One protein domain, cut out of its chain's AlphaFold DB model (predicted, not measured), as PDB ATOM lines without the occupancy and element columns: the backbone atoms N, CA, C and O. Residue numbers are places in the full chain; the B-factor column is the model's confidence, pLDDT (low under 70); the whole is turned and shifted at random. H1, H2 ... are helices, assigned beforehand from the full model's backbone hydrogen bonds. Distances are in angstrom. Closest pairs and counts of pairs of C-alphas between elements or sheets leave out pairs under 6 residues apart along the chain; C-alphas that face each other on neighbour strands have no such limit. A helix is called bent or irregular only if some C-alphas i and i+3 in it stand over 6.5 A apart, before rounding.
ATOM      1  N   ILE A   2     124.885 142.933 122.709       46.97
ATOM      2  CA  ILE A   2     124.563 143.784 123.876       46.97
ATOM      3  C   ILE A   2     123.611 143.074 124.863       46.97
ATOM      4  O   ILE A   2     123.587 143.413 126.037       46.97
ATOM      5  N   GLY A   3     122.923 142.010 124.433       43.44
ATOM      6  CA  GLY A   3     121.968 141.274 125.272       43.44
ATOM      7  C   GLY A   3     122.568 140.386 126.372       43.44
ATOM      8  O   GLY A   3     121.827 139.943 127.237       43.44
ATOM      9  N   THR A   4     123.881 140.118 126.383       42.78
ATOM     10  CA  THR A   4     124.514 139.283 127.432       42.78
ATOM     11  C   THR A   4     125.238 140.090 128.510       42.78
ATOM     12  O   THR A   4     125.572 139.540 129.558       42.78
ATOM     13  N   SER A   5     125.437 141.397 128.301       50.81
ATOM     14  CA  SER A   5     126.054 142.284 129.297       50.81
ATOM     15  C   SER A   5     125.310 142.307 130.643       50.81
ATOM     16  O   SER A   5     125.987 142.268 131.669       50.81
ATOM     17  N   PRO A   6     123.958 142.290 130.696       56.31
ATOM     18  CA  PRO A   6     123.238 142.256 131.971       56.31
ATOM     19  C   PRO A   6     123.501 140.967 132.759       56.31
ATOM     20  O   PRO A   6     123.635 140.992 133.977       56.31
ATOM     21  N   VAL A   7     123.642 139.837 132.058       56.75
ATOM     22  CA  VAL A   7     123.859 138.519 132.674       56.75
ATOM     23  C   VAL A   7     125.252 138.423 133.298       56.75
ATOM     24  O   VAL A   7     125.398 137.883 134.392       56.75
ATOM     25  N   LEU A   8     126.272 138.995 132.648       56.00
ATOM     26  CA  LEU A   8     127.626 139.047 133.207       56.00
ATOM     27  C   LEU A   8     127.711 139.956 134.435       56.00
ATOM     28  O   LEU A   8     128.373 139.589 135.402       56.00
ATOM     29  N   VAL A   9     127.014 141.097 134.429       58.94
ATOM     30  CA  VAL A   9     126.948 141.995 135.595       58.94
ATOM     31  C   VAL A   9     126.241 141.312 136.766       58.94
ATOM     32  O   VAL A   9     126.731 141.388 137.887       58.94
ATOM     33  N   LEU A  10     125.156 140.576 136.514       58.50
ATOM     34  CA  LEU A  10     124.451 139.808 137.546       58.50
ATOM     35  C   LEU A  10     125.303 138.672 138.124       58.50
ATOM     36  O   LEU A  10     125.306 138.459 139.335       58.50
ATOM     37  N   TYR A  11     126.068 137.973 137.284       60.38
ATOM     38  CA  TYR A  11     126.957 136.898 137.729       60.38
ATOM     39  C   TYR A  11     128.182 137.420 138.508       60.38
ATOM     40  O   TYR A  11     128.585 136.840 139.522       60.38
ATOM     41  N   LEU A  12     128.757 138.552 138.087       55.88
ATOM     42  CA  LEU A  12     129.830 139.236 138.819       55.88
ATOM     43  C   LEU A  12     129.328 139.829 140.142       55.88
ATOM     44  O   LEU A  12     129.993 139.679 141.163       55.88
ATOM     45  N   ALA A  13     128.134 140.426 140.160       55.66
ATOM     46  CA  ALA A  13     127.511 140.908 141.390       55.66
ATOM     47  C   ALA A  13     127.247 139.757 142.376       55.66
ATOM     48  O   ALA A  13     127.569 139.886 143.555       55.66
ATOM     49  N   TYR A  14     126.753 138.610 141.891       59.25
ATOM     50  CA  TYR A  14     126.559 137.400 142.700       59.25
ATOM     51  C   TYR A  14     127.854 136.950 143.395       59.25
ATOM     52  O   TYR A  14     127.866 136.700 144.600       59.25
ATOM     53  N   THR A  15     128.959 136.882 142.655       55.59
ATOM     54  CA  THR A  15     130.232 136.362 143.180       55.59
ATOM     55  C   THR A  15     130.948 137.334 144.120       55.59
ATOM     56  O   THR A  15     131.493 136.898 145.136       55.59
ATOM     57  N   VAL A  16     130.895 138.644 143.851       56.62
ATOM     58  CA  VAL A  16     131.444 139.675 144.752       56.62
ATOM     59  C   VAL A  16     130.649 139.737 146.060       56.62
ATOM     60  O   VAL A  16     131.239 139.812 147.138       56.62
ATOM     61  N   MET A  17     129.320 139.634 145.989       55.16
ATOM     62  CA  MET A  17     128.471 139.668 147.179       55.16
ATOM     63  C   MET A  17     128.608 138.388 148.012       55.16
ATOM     64  O   MET A  17     128.790 138.479 149.223       55.16
ATOM     65  N   ALA A  18     128.636 137.200 147.398       54.59
ATOM     66  CA  ALA A  18     128.874 135.944 148.120       54.59
ATOM     67  C   ALA A  18     130.215 135.939 148.894       54.59
ATOM     68  O   ALA A  18     130.277 135.456 150.029       54.59
ATOM     69  N   GLY A  19     131.269 136.540 148.324       53.34
ATOM     70  CA  GLY A  19     132.558 136.725 149.003       53.34
ATOM     71  C   GLY A  19     132.517 137.745 150.153       53.34
ATOM     72  O   GLY A  19     133.156 137.544 151.181       53.34
ATOM     73  N   ALA A  20     131.730 138.818 150.030       51.88
ATOM     74  CA  ALA A  20     131.613 139.844 151.072       51.88
ATOM     75  C   ALA A  20     130.866 139.361 152.331       51.88
ATOM     76  O   ALA A  20     131.104 139.875 153.424       51.88
ATOM     77  N   PHE A  21     129.973 138.374 152.203       50.72
ATOM     78  CA  PHE A  21     129.150 137.905 153.324       50.72
ATOM     79  C   PHE A  21     129.731 136.718 154.091       50.72
ATOM     80  O   PHE A  21     129.494 136.612 155.294       50.72
ATOM     81  N   THR A  22     130.565 135.892 153.454       54.47
ATOM     82  CA  THR A  22     131.342 134.852 154.159       54.47
ATOM     83  C   THR A  22     132.323 135.445 155.179       54.47
ATOM     84  O   THR A  22     132.689 134.779 156.142       54.47
ATOM     85  N   LEU A  23     132.672 136.726 155.039       51.25
ATOM     86  CA  LEU A  23     133.551 137.456 155.952       51.25
ATOM     87  C   LEU A  23     132.914 137.883 157.285       51.25
ATOM     88  O   LEU A  23     133.650 138.213 158.211       51.25
ATOM     89  N   LYS A  24     131.578 137.913 157.414       45.34
ATOM     90  CA  LYS A  24     130.914 138.660 158.506       45.34
ATOM     91  C   LYS A  24     130.241 137.817 159.598       45.34
ATOM     92  O   LYS A  24     129.619 138.392 160.484       45.34
ATOM     93  N   LEU A  25     130.354 136.488 159.573       51.22
ATOM     94  CA  LEU A  25     129.590 135.621 160.495       51.22
ATOM     95  C   LEU A  25     130.419 134.791 161.474       51.22
ATOM     96  O   LEU A  25     129.847 134.096 162.306       51.22
ATOM     97  N   SER A  26     131.744 134.914 161.467       50.75
ATOM     98  CA  SER A  26     132.560 134.256 162.486       50.75
ATOM     99  C   SER A  26     132.578 135.107 163.760       50.75
ATOM    100  O   SER A  26     133.470 135.917 164.006       50.75
ATOM    101  N   TRP A  65     121.731 130.400 162.044       72.88
ATOM    102  CA  TRP A  65     122.013 131.783 161.673       72.88
ATOM    103  C   TRP A  65     122.880 131.915 160.414       72.88
ATOM    104  O   TRP A  65     122.642 132.823 159.617       72.88
ATOM    105  N   GLU A  66     123.828 131.004 160.176       69.25
ATOM    106  CA  GLU A  66     124.639 130.994 158.950       69.25
ATOM    107  C   GLU A  66     123.794 130.592 157.736       69.25
ATOM    108  O   GLU A  66     123.838 131.246 156.696       69.25
ATOM    109  N   MET A  67     122.940 129.573 157.879       73.75
ATOM    110  CA  MET A  67     122.018 129.201 156.802       73.75
ATOM    111  C   MET A  67     120.962 130.287 156.552       73.75
ATOM    112  O   MET A  67     120.679 130.615 155.400       73.75
ATOM    113  N   ALA A  68     120.399 130.881 157.608       68.94
ATOM    114  CA  ALA A  68     119.383 131.926 157.487       68.94
ATOM    115  C   ALA A  68     119.932 133.197 156.824       68.94
ATOM    116  O   ALA A  68     119.263 133.780 155.971       68.94
ATOM    117  N   SER A  69     121.152 133.608 157.170       71.12
ATOM    118  CA  SER A  69     121.805 134.761 156.540       71.12
ATOM    119  C   SER A  69     122.158 134.483 155.077       71.12
ATOM    120  O   SER A  69     121.863 135.323 154.228       71.12
ATOM    121  N   ALA A  70     122.672 133.293 154.744       68.75
ATOM    122  CA  ALA A  70     122.909 132.897 153.353       68.75
ATOM    123  C   ALA A  70     121.619 132.932 152.510       68.75
ATOM    124  O   ALA A  70     121.612 133.467 151.399       68.75
ATOM    125  N   VAL A  71     120.505 132.425 153.051       71.69
ATOM    126  CA  VAL A  71     119.196 132.453 152.377       71.69
ATOM    127  C   VAL A  71     118.674 133.884 152.228       71.69
ATOM    128  O   VAL A  71     118.258 134.262 151.133       71.69
ATOM    129  N   ALA A  72     118.726 134.702 153.284       67.44
ATOM    130  CA  ALA A  72     118.272 136.094 153.239       67.44
ATOM    131  C   ALA A  72     119.029 136.912 152.177       67.44
ATOM    132  O   ALA A  72     118.429 137.709 151.455       67.44
ATOM    133  N   LEU A  73     120.329 136.664 152.028       64.31
ATOM    134  CA  LEU A  73     121.158 137.290 151.002       64.31
ATOM    135  C   LEU A  73     120.835 136.793 149.597       64.31
ATOM    136  O   LEU A  73     120.751 137.602 148.674       64.31
ATOM    137  N   GLY A  74     120.592 135.491 149.437       68.50
ATOM    138  CA  GLY A  74     120.090 134.934 148.182       68.50
ATOM    139  C   GLY A  74     118.795 135.622 147.736       68.50
ATOM    140  O   GLY A  74     118.682 136.050 146.587       68.50
ATOM    141  N   VAL A  75     117.853 135.820 148.664       68.88
ATOM    142  CA  VAL A  75     116.586 136.523 148.401       68.88
ATOM    143  C   VAL A  75     116.818 137.996 148.058       68.88
ATOM    144  O   VAL A  75     116.251 138.487 147.079       68.88
ATOM    145  N   ALA A  76     117.669 138.700 148.810       69.38
ATOM    146  CA  ALA A  76     117.997 140.099 148.536       69.38
ATOM    147  C   ALA A  76     118.601 140.280 147.133       69.38
ATOM    148  O   ALA A  76     118.229 141.203 146.410       69.38
ATOM    149  N   MET A  77     119.472 139.365 146.706       64.00
ATOM    150  CA  MET A  77     120.076 139.408 145.374       64.00
ATOM    151  C   MET A  77     119.062 139.167 144.258       64.00
ATOM    152  O   MET A  77     119.063 139.897 143.264       64.00
ATOM    153  N   ILE A  78     118.171 138.186 144.416       74.56
ATOM    154  CA  ILE A  78     117.090 137.952 143.447       74.56
ATOM    155  C   ILE A  78     116.208 139.200 143.356       74.56
ATOM    156  O   ILE A  78     115.910 139.661 142.257       74.56
ATOM    157  N   SER A  79     115.869 139.807 144.495       75.19
ATOM    158  CA  SER A  79     115.084 141.043 144.542       75.19
ATOM    159  C   SER A  79     115.777 142.205 143.815       75.19
ATOM    160  O   SER A  79     115.157 142.876 142.982       75.19
ATOM    161  N   MET A  80     117.078 142.406 144.038       76.75
ATOM    162  CA  MET A  80     117.856 143.448 143.356       76.75
ATOM    163  C   MET A  80     117.989 143.188 141.844       76.75
ATOM    164  O   MET A  80     117.956 144.110 141.026       76.75
ATOM    165  N   SER A  81     118.077 141.918 141.451       78.88
ATOM    166  CA  SER A  81     118.122 141.512 140.043       78.88
ATOM    167  C   SER A  81     116.790 141.798 139.350       78.88
ATOM    168  O   SER A  81     116.756 142.440 138.301       78.88
ATOM    169  N   CYS A  82     115.678 141.382 139.962       77.62
ATOM    170  CA  CYS A  82     114.328 141.620 139.453       77.62
ATOM    171  C   CYS A  82     114.018 143.114 139.312       77.62
ATOM    172  O   CYS A  82     113.479 143.528 138.288       77.62
ATOM    173  N   THR A  83     114.387 143.928 140.304       83.75
ATOM    174  CA  THR A  83     114.190 145.386 140.247       83.75
ATOM    175  C   THR A  83     115.014 146.036 139.138       83.75
ATOM    176  O   THR A  83     114.499 146.909 138.444       83.75
ATOM    177  N   SER A  84     116.237 145.562 138.886       83.88
ATOM    178  CA  SER A  84     117.063 146.046 137.770       83.88
ATOM    179  C   SER A  84     116.443 145.723 136.405       83.88
ATOM    180  O   SER A  84     116.390 146.589 135.534       83.88
ATOM    181  N   PHE A  85     115.915 144.507 136.218       81.31
ATOM    182  CA  PHE A  85     115.207 144.145 134.983       81.31
ATOM    183  C   PHE A  85     113.916 144.943 134.796       81.31
ATOM    184  O   PHE A  85     113.650 145.409 133.692       81.31
ATOM    185  N   ALA A  86     113.144 145.134 135.867       87.56
ATOM    186  CA  ALA A  86     111.945 145.962 135.823       87.56
ATOM    187  C   ALA A  86     112.284 147.411 135.443       87.56
ATOM    188  O   ALA A  86     111.603 147.995 134.607       87.56
ATOM    189  N   ALA A  87     113.366 147.975 135.993       88.31
ATOM    190  CA  ALA A  87     113.817 149.320 135.648       88.31
ATOM    191  C   ALA A  87     114.160 149.448 134.155       88.31
ATOM    192  O   ALA A  87     113.690 150.381 133.508       88.31
ATOM    193  N   VAL A  88     114.913 148.496 133.590       86.88
ATOM    194  CA  VAL A  88     115.230 148.488 132.150       86.88
ATOM    195  C   VAL A  88     113.962 148.357 131.307       86.88
ATOM    196  O   VAL A  88     113.792 149.117 130.360       86.88
ATOM    197  N   TYR A  89     113.046 147.462 131.686       92.62
ATOM    198  CA  TYR A  89     111.775 147.282 130.985       92.62
ATOM    199  C   TYR A  89     110.952 148.577 130.939       92.62
ATOM    200  O   TYR A  89     110.485 148.973 129.876       92.62
ATOM    201  N   TYR A  90     110.821 149.284 132.066       94.12
ATOM    202  CA  TYR A  90     110.095 150.556 132.095       94.12
ATOM    203  C   TYR A  90     110.822 151.681 131.349       94.12
ATOM    204  O   TYR A  90     110.160 152.562 130.801       94.12
ATOM    205  N   MET A  91     112.158 151.671 131.303       88.31
ATOM    206  CA  MET A  91     112.916 152.606 130.466       88.31
ATOM    207  C   MET A  91     112.646 152.356 128.980       88.31
ATOM    208  O   MET A  91     112.376 153.312 128.260       88.31
ATOM    209  N   GLU A  92     112.670 151.098 128.532       88.69
ATOM    210  CA  GLU A  92     112.359 150.729 127.145       88.69
ATOM    211  C   GLU A  92     110.915 151.090 126.782       88.69
ATOM    212  O   GLU A  92     110.695 151.786 125.793       88.69
ATOM    213  N   ASP A  93     109.950 150.729 127.632       93.06
ATOM    214  CA  ASP A  93     108.536 151.062 127.435       93.06
ATOM    215  C   ASP A  93     108.306 152.582 127.386       93.06
ATOM    216  O   ASP A  93     107.606 153.088 126.510       93.06
ATOM    217  N   THR A  94     108.951 153.347 128.273       92.75
ATOM    218  CA  THR A  94     108.835 154.813 128.262       92.75
ATOM    219  C   THR A  94     109.451 155.411 127.000       92.75
ATOM    220  O   THR A  94     108.875 156.333 126.421       92.75
ATOM    221  N   VAL A  95     110.604 154.897 126.561       90.69
ATOM    222  CA  VAL A  95     111.261 155.337 125.324       90.69
ATOM    223  C   VAL A  95     110.380 155.037 124.114       90.69
ATOM    224  O   VAL A  95     110.240 155.911 123.265       90.69
ATOM    225  N   GLU A  96     109.752 153.861 124.035       93.00
ATOM    226  CA  GLU A  96     108.859 153.493 122.930       93.00
ATOM    227  C   GLU A  96     107.557 154.306 122.931       93.00
ATOM    228  O   GLU A  96     107.173 154.859 121.896       93.00
ATOM    229  N   ASN A  97     106.908 154.443 124.090       95.25
ATOM    230  CA  ASN A  97     105.629 155.143 124.212       95.25
ATOM    231  C   ASN A  97     105.769 156.653 123.980       95.25
ATOM    232  O   ASN A  97     104.920 157.252 123.318       95.25
ATOM    233  N   LYS A  98     106.857 157.267 124.461       94.31
ATOM    234  CA  LYS A  98     107.120 158.703 124.270       94.31
ATOM    235  C   LYS A  98     107.895 159.021 122.998       94.31
ATOM    236  O   LYS A  98     108.030 160.193 122.664       94.31
ATOM    237  N   ARG A  99     108.353 158.015 122.239       91.62
ATOM    238  CA  ARG A  99     109.116 158.224 120.998       91.62
ATOM    239  C   ARG A  99     108.414 159.176 120.038       91.62
ATOM    240  O   ARG A  99     109.046 160.075 119.505       91.62
ATOM    241  N   LYS A 100     107.100 159.000 119.862       92.06
ATOM    242  CA  LYS A 100     106.279 159.811 118.949       92.06
ATOM    243  C   LYS A 100     106.151 161.264 119.404       92.06
ATOM    244  O   LYS A 100     106.081 162.153 118.565       92.06
ATOM    245  N   GLU A 101     106.108 161.497 120.715       92.50
ATOM    246  CA  GLU A 101     106.099 162.848 121.285       92.50
ATOM    247  C   GLU A 101     107.478 163.499 121.127       92.50
ATOM    248  O   GLU A 101     107.562 164.654 120.723       92.50
ATOM    249  N   CYS A 102     108.557 162.743 121.357       85.62
ATOM    250  CA  CYS A 102     109.929 163.205 121.152       85.62
ATOM    251  C   CYS A 102     110.231 163.527 119.678       85.62
ATOM    252  O   CYS A 102     110.865 164.536 119.396       85.62
ATOM    253  N   GLU A 103     109.740 162.712 118.739       89.56
ATOM    254  CA  GLU A 103     109.877 162.929 117.287       89.56
ATOM    255  C   GLU A 103     109.101 164.163 116.786       89.56
ATOM    256  O   GLU A 103     109.377 164.652 115.693       89.56
ATOM    257  N   ALA A 104     108.138 164.679 117.562       94.25
ATOM    258  CA  ALA A 104     107.381 165.878 117.208       94.25
ATOM    259  C   ALA A 104     108.120 167.186 117.542       94.25
ATOM    260  O   ALA A 104     107.741 168.242 117.028       94.25
ATOM    261  N   PHE A 105     109.151 167.144 118.393       89.88
ATOM    262  CA  PHE A 105     109.960 168.326 118.673       89.88
ATOM    263  C   PHE A 105     110.870 168.639 117.477       89.88
ATOM    264  O   PHE A 105     111.462 167.724 116.900       89.88
ATOM    265  N   PRO A 106     110.988 169.920 117.077       91.94
ATOM    266  CA  PRO A 106     111.893 170.305 116.005       91.94
ATOM    267  C   PRO A 106     113.331 169.936 116.384       91.94
ATOM    268  O   PRO A 106     113.767 170.195 117.505       91.94
TER     269      PRO A 106
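Overview. This is residues 2 to 26 and 65 to 106 of the 302 residues of an uncharacterized protein of Micromonas commoda (strain RCC299 / NOUM17 / CCMP2709) (UniProt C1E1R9). A long helix, H2, has a shorter helix, H1, beside it at a slight slant, and residues 86 to 106, of which 86 to 102 belong to H2, stick out beyond. The 67 printed residues, with H1 then H2 and no named strand, are all helix in class. The extended rod spans 62 by 21 by 16 A, with a radius of gyration of the C-alphas of 18.1 A.

Along the chain. Find C-alpha 2 at (124.563, 143.784, 123.876); from there H1, residues 2 to 22, runs 32.3 A, only just irregular, with C-alphas 3 and 6 lying 6.9 A apart. H2, residues 65 to 102, runs 52.7 A to C-alpha 102 at (109.929, 163.205, 121.152); it is irregular, with C-alphas 97 and 100 lying 7.1 A apart, and has a kink of 33 degrees near residue 96.

Arrangement. Look at Leu 10 and Ser 81: their C-alphas, the closest of H1 and H2, are 7.0 A apart. The helices are close but not clearly touching, at a shallow tilt of 26 degrees, opposite ways. O i to N i+4 pairs are within hydrogen-bond range in 15 of 17 for H1 and 32 of 34 for H2.

Size, cuts and confidence. Residues 27 to 64, in the link across the cut, are not printed; C-alphas 26 and 65 are 10.9 A apart. Mean pLDDT of the printed part is 71.3, and 34 residues, among them 2 to 26, are under 70.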